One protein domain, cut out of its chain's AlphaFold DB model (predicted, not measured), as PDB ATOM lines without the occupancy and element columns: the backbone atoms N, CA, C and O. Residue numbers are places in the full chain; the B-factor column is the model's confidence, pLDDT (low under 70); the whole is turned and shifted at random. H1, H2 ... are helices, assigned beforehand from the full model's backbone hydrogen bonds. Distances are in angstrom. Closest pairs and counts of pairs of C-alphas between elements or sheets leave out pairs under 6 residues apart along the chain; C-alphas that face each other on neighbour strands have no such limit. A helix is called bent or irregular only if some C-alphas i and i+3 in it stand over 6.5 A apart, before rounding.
ATOM      1  N   CYS A  37     171.257 205.570 186.468       81.06
ATOM      2  CA  CYS A  37     170.013 206.307 186.680       81.06
ATOM      3  C   CYS A  37     170.107 207.746 186.157       81.06
ATOM      4  O   CYS A  37     169.206 208.207 185.459       81.06
ATOM      5  N   PHE A  38     171.225 208.433 186.410       84.94
ATOM      6  CA  PHE A  38     171.459 209.787 185.910       84.94
ATOM      7  C   PHE A  38     171.505 209.840 184.376       84.94
ATOM      8  O   PHE A  38     170.946 210.756 183.766       84.94
ATOM      9  N   SER A  39     172.116 208.837 183.739       86.31
ATOM     10  CA  SER A  39     172.150 208.721 182.276       86.31
ATOM     11  C   SER A  39     170.749 208.523 181.702       86.31
ATOM     12  O   SER A  39     170.377 209.225 180.767       86.31
ATOM     13  N   LEU A  40     169.938 207.646 182.306       86.88
ATOM     14  CA  LEU A  40     168.554 207.424 181.888       86.88
ATOM     15  C   LEU A  40     167.693 208.685 182.057       86.88
ATOM     16  O   LEU A  40     166.978 209.063 181.131       86.88
ATOM     17  N   ALA A  41     167.799 209.365 183.202       85.62
ATOM     18  CA  ALA A  41     167.095 210.621 183.455       85.62
ATOM     19  C   ALA A  41     167.461 211.691 182.415       85.62
ATOM     20  O   ALA A  41     166.588 212.369 181.872       85.62
ATOM     21  N   THR A  42     168.749 211.788 182.080       87.00
ATOM     22  CA  THR A  42     169.242 212.697 181.043       87.00
ATOM     23  C   THR A  42     168.690 212.297 179.671       87.00
ATOM     24  O   THR A  42     168.112 213.131 178.984       87.00
ATOM     25  N   SER A  43     168.764 211.024 179.276       89.06
ATOM     26  CA  SER A  43     168.213 210.549 177.998       89.06
ATOM     27  C   SER A  43     166.718 210.832 177.854       89.06
ATOM     28  O   SER A  43     166.289 211.279 176.791       89.06
ATOM     29  N   VAL A  44     165.930 210.634 178.915       87.12
ATOM     30  CA  VAL A  44     164.500 210.974 178.920       87.12
ATOM     31  C   VAL A  44     164.304 212.485 178.807       87.12
ATOM     32  O   VAL A  44     163.479 212.916 178.010       87.12
ATOM     33  N   ASN A  45     165.088 213.303 179.518       87.25
ATOM     34  CA  ASN A  45     165.011 214.765 179.424       87.25
ATOM     35  C   ASN A  45     165.256 215.270 177.991       87.25
ATOM     36  O   ASN A  45     164.432 216.005 177.442       87.25
ATOM     37  N   TRP A  46     166.342 214.824 177.356       86.88
ATOM     38  CA  TRP A  46     166.654 215.187 175.972       86.88
ATOM     39  C   TRP A  46     165.643 214.593 174.983       86.88
ATOM     40  O   TRP A  46     165.258 215.263 174.026       86.88
ATOM     41  N   GLY A  47     165.154 213.376 175.233       90.94
ATOM     42  CA  GLY A  47     164.104 212.740 174.438       90.94
ATOM     43  C   GLY A  47     162.787 213.516 174.480       90.94
ATOM     44  O   GLY A  47     162.197 213.785 173.437       90.94
ATOM     45  N   CYS A  48     162.358 213.955 175.663       85.81
ATOM     46  CA  CYS A  48     161.200 214.830 175.822       85.81
ATOM     47  C   CYS A  48     161.415 216.175 175.120       85.81
ATOM     48  O   CYS A  48     160.499 216.658 174.464       85.81
ATOM     49  N   ASN A  49     162.615 216.759 175.191       86.56
ATOM     50  CA  ASN A  49     162.925 218.002 174.483       86.56
ATOM     51  C   ASN A  49     162.792 217.844 172.952       86.56
ATOM     52  O   ASN A  49     162.194 218.687 172.279       86.56
ATOM     53  N   LEU A  50     163.267 216.722 172.399       86.81
ATOM     54  CA  LEU A  50     163.072 216.382 170.985       86.81
ATOM     55  C   LEU A  50     161.596 216.153 170.644       86.81
ATOM     56  O   LEU A  50     161.116 216.682 169.643       86.81
ATOM     57  N   LEU A  51     160.865 215.418 171.485       86.75
ATOM     58  CA  LEU A  51     159.436 215.161 171.306       86.75
ATOM     59  C   LEU A  51     158.639 216.469 171.262       86.75
ATOM     60  O   LEU A  51     157.836 216.673 170.354       86.75
ATOM     61  N   VAL A  52     158.886 217.372 172.214       84.19
ATOM     62  CA  VAL A  52     158.270 218.704 172.268       84.19
ATOM     63  C   VAL A  52     158.629 219.498 171.018       84.19
ATOM     64  O   VAL A  52     157.747 220.072 170.392       84.19
ATOM     65  N   SER A  53     159.895 219.482 170.596       85.56
ATOM     66  CA  SER A  53     160.335 220.195 169.390       85.56
ATOM     67  C   SER A  53     159.624 219.699 168.125       85.56
ATOM     68  O   SER A  53     159.178 220.507 167.311       85.56
ATOM     69  N   MET A  54     159.461 218.380 167.972       84.12
ATOM     70  CA  MET A  54     158.747 217.781 166.839       84.12
ATOM     71  C   MET A  54     157.247 218.082 166.883       84.12
ATOM     72  O   MET A  54     156.665 218.520 165.894       84.12
ATOM     73  N   THR A  55     156.616 217.879 168.040       81.88
ATOM     74  CA  THR A  55     155.167 218.063 168.200       81.88
ATOM     75  C   THR A  55     154.756 219.530 168.166       81.88
ATOM     76  O   THR A  55     153.674 219.838 167.675       81.88
ATOM     77  N   PHE A  56     155.609 220.455 168.617       77.38
ATOM     78  CA  PHE A  56     155.347 221.894 168.589       77.38
ATOM     79  C   PHE A  56     155.098 222.417 167.171       77.38
ATOM     80  O   PHE A  56     154.161 223.195 166.972       77.38
ATOM     81  N   LEU A  57     155.885 221.973 166.185       74.62
ATOM     82  CA  LEU A  57     155.726 222.415 164.798       74.62
ATOM     83  C   LEU A  57     154.383 221.931 164.225       74.62
ATOM     84  O   LEU A  57     153.606 222.736 163.715       74.62
ATOM     85  N   THR A  58     154.055 220.652 164.434       74.00
ATOM     86  CA  THR A  58     152.785 220.046 163.997       74.00
ATOM     87  C   THR A  58     151.562 220.660 164.691       74.00
ATOM     88  O   THR A  58     150.544 220.914 164.050       74.00
ATOM     89  N   LEU A  59     151.638 220.950 165.994       67.69
ATOM     90  CA  LEU A  59     150.530 221.568 166.739       67.69
ATOM     91  C   LEU A  59     150.300 223.030 166.352       67.69
ATOM     92  O   LEU A  59     149.160 223.498 166.391       67.69
ATOM     93  N   THR A  60     151.369 223.750 166.010       68.12
ATOM     94  CA  THR A  60     151.274 225.154 165.596       68.12
ATOM     95  C   THR A  60     150.520 225.283 164.272       68.12
ATOM     96  O   THR A  60     149.734 226.219 164.125       68.12
ATOM     97  N   GLU A  61     150.704 224.333 163.351       69.50
ATOM     98  CA  GLU A  61     149.958 224.275 162.087       69.50
ATOM     99  C   GLU A  61     148.508 223.799 162.265       69.50
ATOM    100  O   GLU A  61     147.620 224.298 161.580       69.50
ATOM    101  N   ALA A  62     148.243 222.874 163.195       70.56
ATOM    102  CA  ALA A  62     146.925 222.249 163.327       70.56
ATOM    103  C   ALA A  62     145.892 223.056 164.141       70.56
ATOM    104  O   ALA A  62     144.710 223.045 163.806       70.56
ATOM    105  N   ILE A  63     146.295 223.705 165.242       64.88
ATOM    106  CA  ILE A  63     145.349 224.202 166.269       64.88
ATOM    107  C   ILE A  63     145.441 225.716 166.521       64.88
ATOM    108  O   ILE A  63     144.513 226.283 167.097       64.88
ATOM    109  N   THR A  64     146.477 226.407 166.022       71.06
ATOM    110  CA  THR A  64     146.856 227.797 166.375       71.06
ATOM    111  C   THR A  64     147.666 227.884 167.675       71.06
ATOM    112  O   THR A  64     147.381 227.202 168.657       71.06
ATOM    113  N   LYS A  65     148.649 228.802 167.704       69.19
ATOM    114  CA  LYS A  65     149.602 229.047 168.811       69.19
ATOM    115  C   LYS A  65     148.958 229.021 170.206       69.19
ATOM    116  O   LYS A  65     149.514 228.435 171.127       69.19
ATOM    117  N   TYR A  66     147.780 229.630 170.361       73.50
ATOM    118  CA  TYR A  66     147.085 229.718 171.648       73.50
ATOM    119  C   TYR A  66     146.676 228.350 172.214       73.50
ATOM    120  O   TYR A  66     146.839 228.123 173.411       73.50
ATOM    121  N   GLY A  67     146.192 227.423 171.379       77.25
ATOM    122  CA  GLY A  67     145.809 226.084 171.838       77.25
ATOM    123  C   GLY A  67     147.021 225.226 172.199       77.25
ATOM    124  O   GLY A  67     146.991 224.500 173.188       77.25
ATOM    125  N   THR A  68     148.129 225.387 171.471       77.31
ATOM    126  CA  THR A  68     149.405 224.721 171.765       77.31
ATOM    127  C   THR A  68     149.936 225.100 173.151       77.31
ATOM    128  O   THR A  68     150.327 224.224 173.920       77.31
ATOM    129  N   PHE A  69     149.888 226.388 173.509       78.81
ATOM    130  CA  PHE A  69     150.316 226.868 174.830       78.81
ATOM    131  C   PHE A  69     149.484 226.279 175.975       78.81
ATOM    132  O   PHE A  69     150.056 225.832 176.968       78.81
ATOM    133  N   TRP A  70     148.155 226.236 175.837       82.50
ATOM    134  CA  TRP A  70     147.282 225.649 176.859       82.50
ATOM    135  C   TRP A  70     147.506 224.147 177.039       82.50
ATOM    136  O   TRP A  70     147.479 223.658 178.167       82.50
ATOM    137  N   LEU A  71     147.785 223.421 175.954       82.12
ATOM    138  CA  LEU A  71     148.063 221.986 176.006       82.12
ATOM    139  C   LEU A  71     149.371 221.700 176.762       82.12
ATOM    140  O   LEU A  71     149.394 220.862 177.664       82.12
ATOM    141  N   TYR A  72     150.434 222.459 176.478       81.25
ATOM    142  CA  TYR A  72     151.698 222.347 177.214       81.25
ATOM    143  C   TYR A  72     151.595 222.810 178.670       81.25
ATOM    144  O   TYR A  72     152.201 222.193 179.548       81.25
ATOM    145  N   ALA A  73     150.803 223.848 178.953       83.56
ATOM    146  CA  ALA A  73     150.519 224.272 180.320       83.56
ATOM    147  C   ALA A  73     149.791 223.168 181.108       83.56
ATOM    148  O   ALA A  73     150.188 222.850 182.228       83.56
ATOM    149  N   GLY A  74     148.789 222.522 180.503       86.19
ATOM    150  CA  GLY A  74     148.079 221.390 181.102       86.19
ATOM    151  C   GLY A  74     148.987 220.186 181.354       86.19
ATOM    152  O   GLY A  74     148.964 219.618 182.445       86.19
ATOM    153  N   LEU A  75     149.846 219.838 180.390       84.94
ATOM    154  CA  LEU A  75     150.816 218.750 180.544       84.94
ATOM    155  C   LEU A  75     151.822 219.037 181.671       84.94
ATOM    156  O   LEU A  75     152.146 218.150 182.458       84.94
ATOM    157  N   SER A  76     152.262 220.292 181.789       83.38
ATOM    158  CA  SER A  76     153.159 220.736 182.860       83.38
ATOM    159  C   SER A  76     152.490 220.657 184.238       83.38
ATOM    160  O   SER A  76     153.117 220.206 185.194       83.38
ATOM    161  N   LEU A  77     151.211 221.037 184.348       84.75
ATOM    162  CA  LEU A  77     150.435 220.930 185.591       84.75
ATOM    163  C   LEU A  77     150.171 219.476 185.998       84.75
ATOM    164  O   LEU A  77     150.270 219.144 187.177       84.75
ATOM    165  N   LEU A  78     149.876 218.600 185.036       85.31
ATOM    166  CA  LEU A  78     149.757 217.158 185.270       85.31
ATOM    167  C   LEU A  78     151.068 216.570 185.794       85.31
ATOM    168  O   LEU A  78     151.058 215.835 186.780       85.31
ATOM    169  N   GLY A  79     152.193 216.939 185.176       80.75
ATOM    170  CA  GLY A  79     153.522 216.561 185.652       80.75
ATOM    171  C   GLY A  79     153.778 217.059 187.074       80.75
ATOM    172  O   GLY A  79     154.180 216.278 187.930       80.75
ATOM    173  N   TRP A  80     153.473 218.327 187.357       81.19
ATOM    174  CA  TRP A  80     153.592 218.905 188.699       81.19
ATOM    175  C   TRP A  80     152.777 218.133 189.743       81.19
ATOM    176  O   TRP A  80     153.292 217.812 190.811       81.19
ATOM    177  N   PHE A  81     151.524 217.797 189.435       83.38
ATOM    178  CA  PHE A  81     150.661 217.038 190.340       83.38
ATOM    179  C   PHE A  81     151.176 215.612 190.566       83.38
ATOM    180  O   PHE A  81     151.162 215.118 191.692       83.38
ATOM    181  N   PHE A  82     151.689 214.969 189.513       79.31
ATOM    182  CA  PHE A  82     152.336 213.665 189.623       79.31
ATOM    183  C   PHE A  82     153.562 213.725 190.539       79.31
ATOM    184  O   PHE A  82     153.667 212.917 191.456       79.31
ATOM    185  N   PHE A  83     154.448 214.710 190.358       75.12
ATOM    186  CA  PHE A  83     155.583 214.909 191.262       75.12
ATOM    187  C   PHE A  83     155.124 215.162 192.699       75.12
ATOM    188  O   PHE A  83     155.665 214.556 193.612       75.12
ATOM    189  N   PHE A  84     154.101 215.990 192.909       73.44
ATOM    190  CA  PHE A  84     153.591 216.288 194.247       73.44
ATOM    191  C   PHE A  84     153.036 215.054 194.979       73.44
ATOM    192  O   PHE A  84     153.179 214.951 196.192       73.44
ATOM    193  N   LEU A  85     152.410 214.114 194.262       71.81
ATOM    194  CA  LEU A  85     151.840 212.901 194.859       71.81
ATOM    195  C   LEU A  85     152.832 211.739 194.990       71.81
ATOM    196  O   LEU A  85     152.755 210.981 195.954       71.81
ATOM    197  N   PHE A  86     153.709 211.552 194.001       66.75
ATOM    198  CA  PHE A  86     154.580 210.375 193.908       66.75
ATOM    199  C   PHE A  86     156.004 210.614 194.411       66.75
ATOM    200  O   PHE A  86     156.727 209.638 194.606       66.75
ATOM    201  N   LEU A  87     156.420 211.866 194.615       63.72
ATOM    202  CA  LEU A  87     157.724 212.189 195.183       63.72
ATOM    203  C   LEU A  87     157.573 212.427 196.697       63.72
ATOM    204  O   LEU A  87     157.231 213.543 197.097       63.72
ATOM    205  N   PRO A  88     157.804 211.413 197.559       56.62
ATOM    206  CA  PRO A  88     157.907 211.650 198.994       56.62
ATOM    207  C   PRO A  88     159.077 212.604 199.257       56.62
ATOM    208  O   PRO A  88     160.090 212.568 198.559       56.62
ATOM    209  N   GLU A  89     158.934 213.488 200.239       58.72
ATOM    210  CA  GLU A  89     159.923 214.521 200.540       58.72
ATOM    211  C   GLU A  89     161.263 213.877 200.958       58.72
ATOM    212  O   GLU A  89     161.407 213.360 202.061       58.72
ATOM    213  N   THR A  90     162.257 213.870 200.059       55.50
ATOM    214  CA  THR A  90     163.573 213.231 200.285       55.50
ATOM    215  C   THR A  90     164.579 214.139 200.998       55.50
ATOM    216  O   THR A  90     165.746 213.781 201.162       55.50
ATOM    217  N   LYS A  91     164.156 215.339 201.411       47.22
ATOM    218  CA  LYS A  91     165.052 216.390 201.898       47.22
ATOM    219  C   LYS A  91     165.604 216.037 203.286       47.22
ATOM    220  O   LYS A  91     164.865 216.003 204.263       47.22
ATOM    221  N   GLY A  92     166.921 215.825 203.378       50.38
ATOM    222  CA  GLY A  92     167.634 215.643 204.653       50.38
ATOM    223  C   GLY A  92     167.715 214.207 205.185       50.38
ATOM    224  O   GLY A  92     168.117 214.023 206.331       50.38
ATOM    225  N   LYS A  93     167.368 213.198 204.376       51.78
ATOM    226  CA  LYS A  93     167.540 211.776 204.713       51.78
ATOM    227  C   LYS A  93     168.877 211.254 204.186       51.78
ATOM    228  O   LYS A  93     169.289 211.590 203.078       51.78
ATOM    229  N   SER A  94     169.574 210.453 204.988       54.31
ATOM    230  CA  SER A  94     170.826 209.815 204.568       54.31
ATOM    231  C   SER A  94     170.574 208.771 203.467       54.31
ATOM    232  O   SER A  94     169.490 208.195 203.389       54.31
ATOM    233  N   LEU A  95     171.572 208.502 202.612       53.56
ATOM    234  CA  LEU A  95     171.458 207.542 201.494       53.56
ATOM    235  C   LEU A  95     171.006 206.134 201.939       53.56
ATOM    236  O   LEU A  95     170.402 205.416 201.146       53.56
ATOM    237  N   GLU A  96     171.280 205.756 203.192       55.91
ATOM    238  CA  GLU A  96     170.854 204.487 203.802       55.91
ATOM    239  C   GLU A  96     169.370 204.508 204.212       55.91
ATOM    240  O   GLU A  96     168.651 203.535 203.987       55.91
ATOM    241  N   GLU A  97     168.863 205.636 204.722       53.31
ATOM    242  CA  GLU A  97     167.440 205.794 205.061       53.31
ATOM    243  C   GLU A  97     166.549 205.890 203.817       53.31
ATOM    244  O   GLU A  97     165.404 205.446 203.853       53.31
ATOM    245  N   VAL A  98     167.055 206.438 202.705       57.88
ATOM    246  CA  VAL A  98     166.308 206.515 201.437       57.88
ATOM    247  C   VAL A  98     166.056 205.115 200.866       57.88
ATOM    248  O   VAL A  98     164.951 204.843 200.399       57.88
ATOM    249  N   SER A  99     167.025 204.192 200.956       53.78
ATOM    250  CA  SER A  99     166.813 202.802 200.520       53.78
ATOM    251  C   SER A  99     165.760 202.059 201.348       53.78
ATOM    252  O   SER A  99     164.976 201.305 200.774       53.78
ATOM    253  N   ASP A 100     165.689 202.315 202.657       55.31
ATOM    254  CA  ASP A 100     164.656 201.741 203.530       55.31
ATOM    255  C   ASP A 100     163.279 202.409 203.316       55.31
ATOM    256  O   ASP A 100     162.250 201.733 203.376       55.31
ATOM    257  N   LEU A 101     163.243 203.706 202.979       57.75
ATOM    258  CA  LEU A 101     162.011 204.461 202.697       57.75
ATOM    259  C   LEU A 101     161.311 204.018 201.403       57.75
ATOM    260  O   LEU A 101     160.097 204.136 201.292       57.75
ATOM    261  N   PHE A 102     162.057 203.507 200.420       57.84
ATOM    262  CA  PHE A 102     161.478 202.909 199.210       57.84
ATOM    263  C   PHE A 102     161.163 201.410 199.369       57.84
ATOM    264  O   PHE A 102     160.443 200.855 198.539       57.84
ATOM    265  N   ALA A 103     161.671 200.751 200.420       59.53
ATOM    266  CA  ALA A 103     161.385 199.347 200.724       59.53
ATOM    267  C   ALA A 103     160.071 199.154 201.504       59.53
ATOM    268  O   ALA A 103     159.429 198.111 201.377       59.53
ATOM    269  N   HIS A 104     159.643 200.160 202.274       50.34
ATOM    270  CA  HIS A 104     158.347 200.186 202.947       50.34
ATOM    271  C   HIS A 104     157.493 201.363 202.469       50.34
ATOM    272  O   HIS A 104     158.022 202.425 202.163       50.34
TER     273      HIS A 104
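Overview. This is residues 37 to 104 of the 143 residues of the protein "MFS domain-containing protein" of Rhipicephalus microplus (UniProt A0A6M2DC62). Two long helices, H1 and H2, make an open helical hairpin in the shape of a narrow V: they meet near the end where residue 64 joins them and diverge from there. A short third helix, H3, lies beyond the open end of H2, at the end of residues 87 to 94, and touches neither long helix. The printed part has 68 residues, with three named helices in the order H1, H2, H3 and no named strand, and its class is all helix. It is extended, with a radius of gyration of the C-alphas of 17.1 A, and its C-alphas span 51 by 24 by 18 A along the three main axes.

Arrangement. The longest helix is H1, residues 37 to 63, and it has a kink of 33 degrees near residue 57. By its C-alphas it is neither bent nor irregular, but only just: C-alphas 60 and 63 are 6.0 A apart. H2, residues 65 to 86, follows it after a tight link of 1 residue, Thr 64. H1 and H2 touch, with 4 pairs of C-alphas within 8 A. The closest C-alphas of the two are those of Leu 59 and Thr 68, 6.0 A apart. H1 touches H2 with residues 56 to 60 alone, and H2 touches H1 with residues 65 to 68 alone. The two helices run opposite ways at a shallow tilt of 28 degrees, and they form a helical hairpin. Their centres are 14.0 A apart. Residues 37 to 51, which belong to H1, stand free, with no C-alpha 8 or more residues away along the chain within 10 A. Residues 73 to 87, of which 73 to 86 belong to H2, stand free by the same measure. H3, residues 95 to 103, follows H2 after a short link of 8 residues. H3 and H1 are apart, with no C-alpha of the one within 8 A of the other. H2 and H3 are apart too, although they follow each other in the chain. In H2 every O i to N i+4 pair is within hydrogen-bond range, while in H1 21 of 23 such pairs are, and in H3 4 of 5.

Along the chain. H1 has 27 residues, Cys 37 to Ile 63, and measures 36.7 A from first to last C-alpha. It begins at C-alpha 37, at (170.013, 206.307, 186.680), and ends at C-alpha 63, at (145.349, 224.202, 166.269). H2 has 22 residues, Lys 65 to Phe 86, and measures 31.7 A; its last C-alpha, that of Phe 86, is at (154.580, 210.375, 193.908). H3 has 9 residues, Leu 95 to Ala 103, and ends at C-alpha 103, at (161.385, 199.347, 200.724).

Size, cuts and confidence. The outline of the C-alphas is a rod, and the two farthest apart are those of Glu 61 and Glu 96, 50.7 A from each other. The first and last printed C-alphas, those of Cys 37 and His 104, are 20.9 A apart. The printed part is one domain and has no cut; in the full chain of 143 residues it begins at residue 37 and ends at residue 104. Of its two links, H1 to H2 is tight and H2 to H3 is short. The mean pLDDT of the printed part of this predicted model is 73.6. It is under 70 in 24 residues: 59 to 61, 63, 65 and 86 to 104. The mean is 82 for H1, 79 for H2 and 56 for H3.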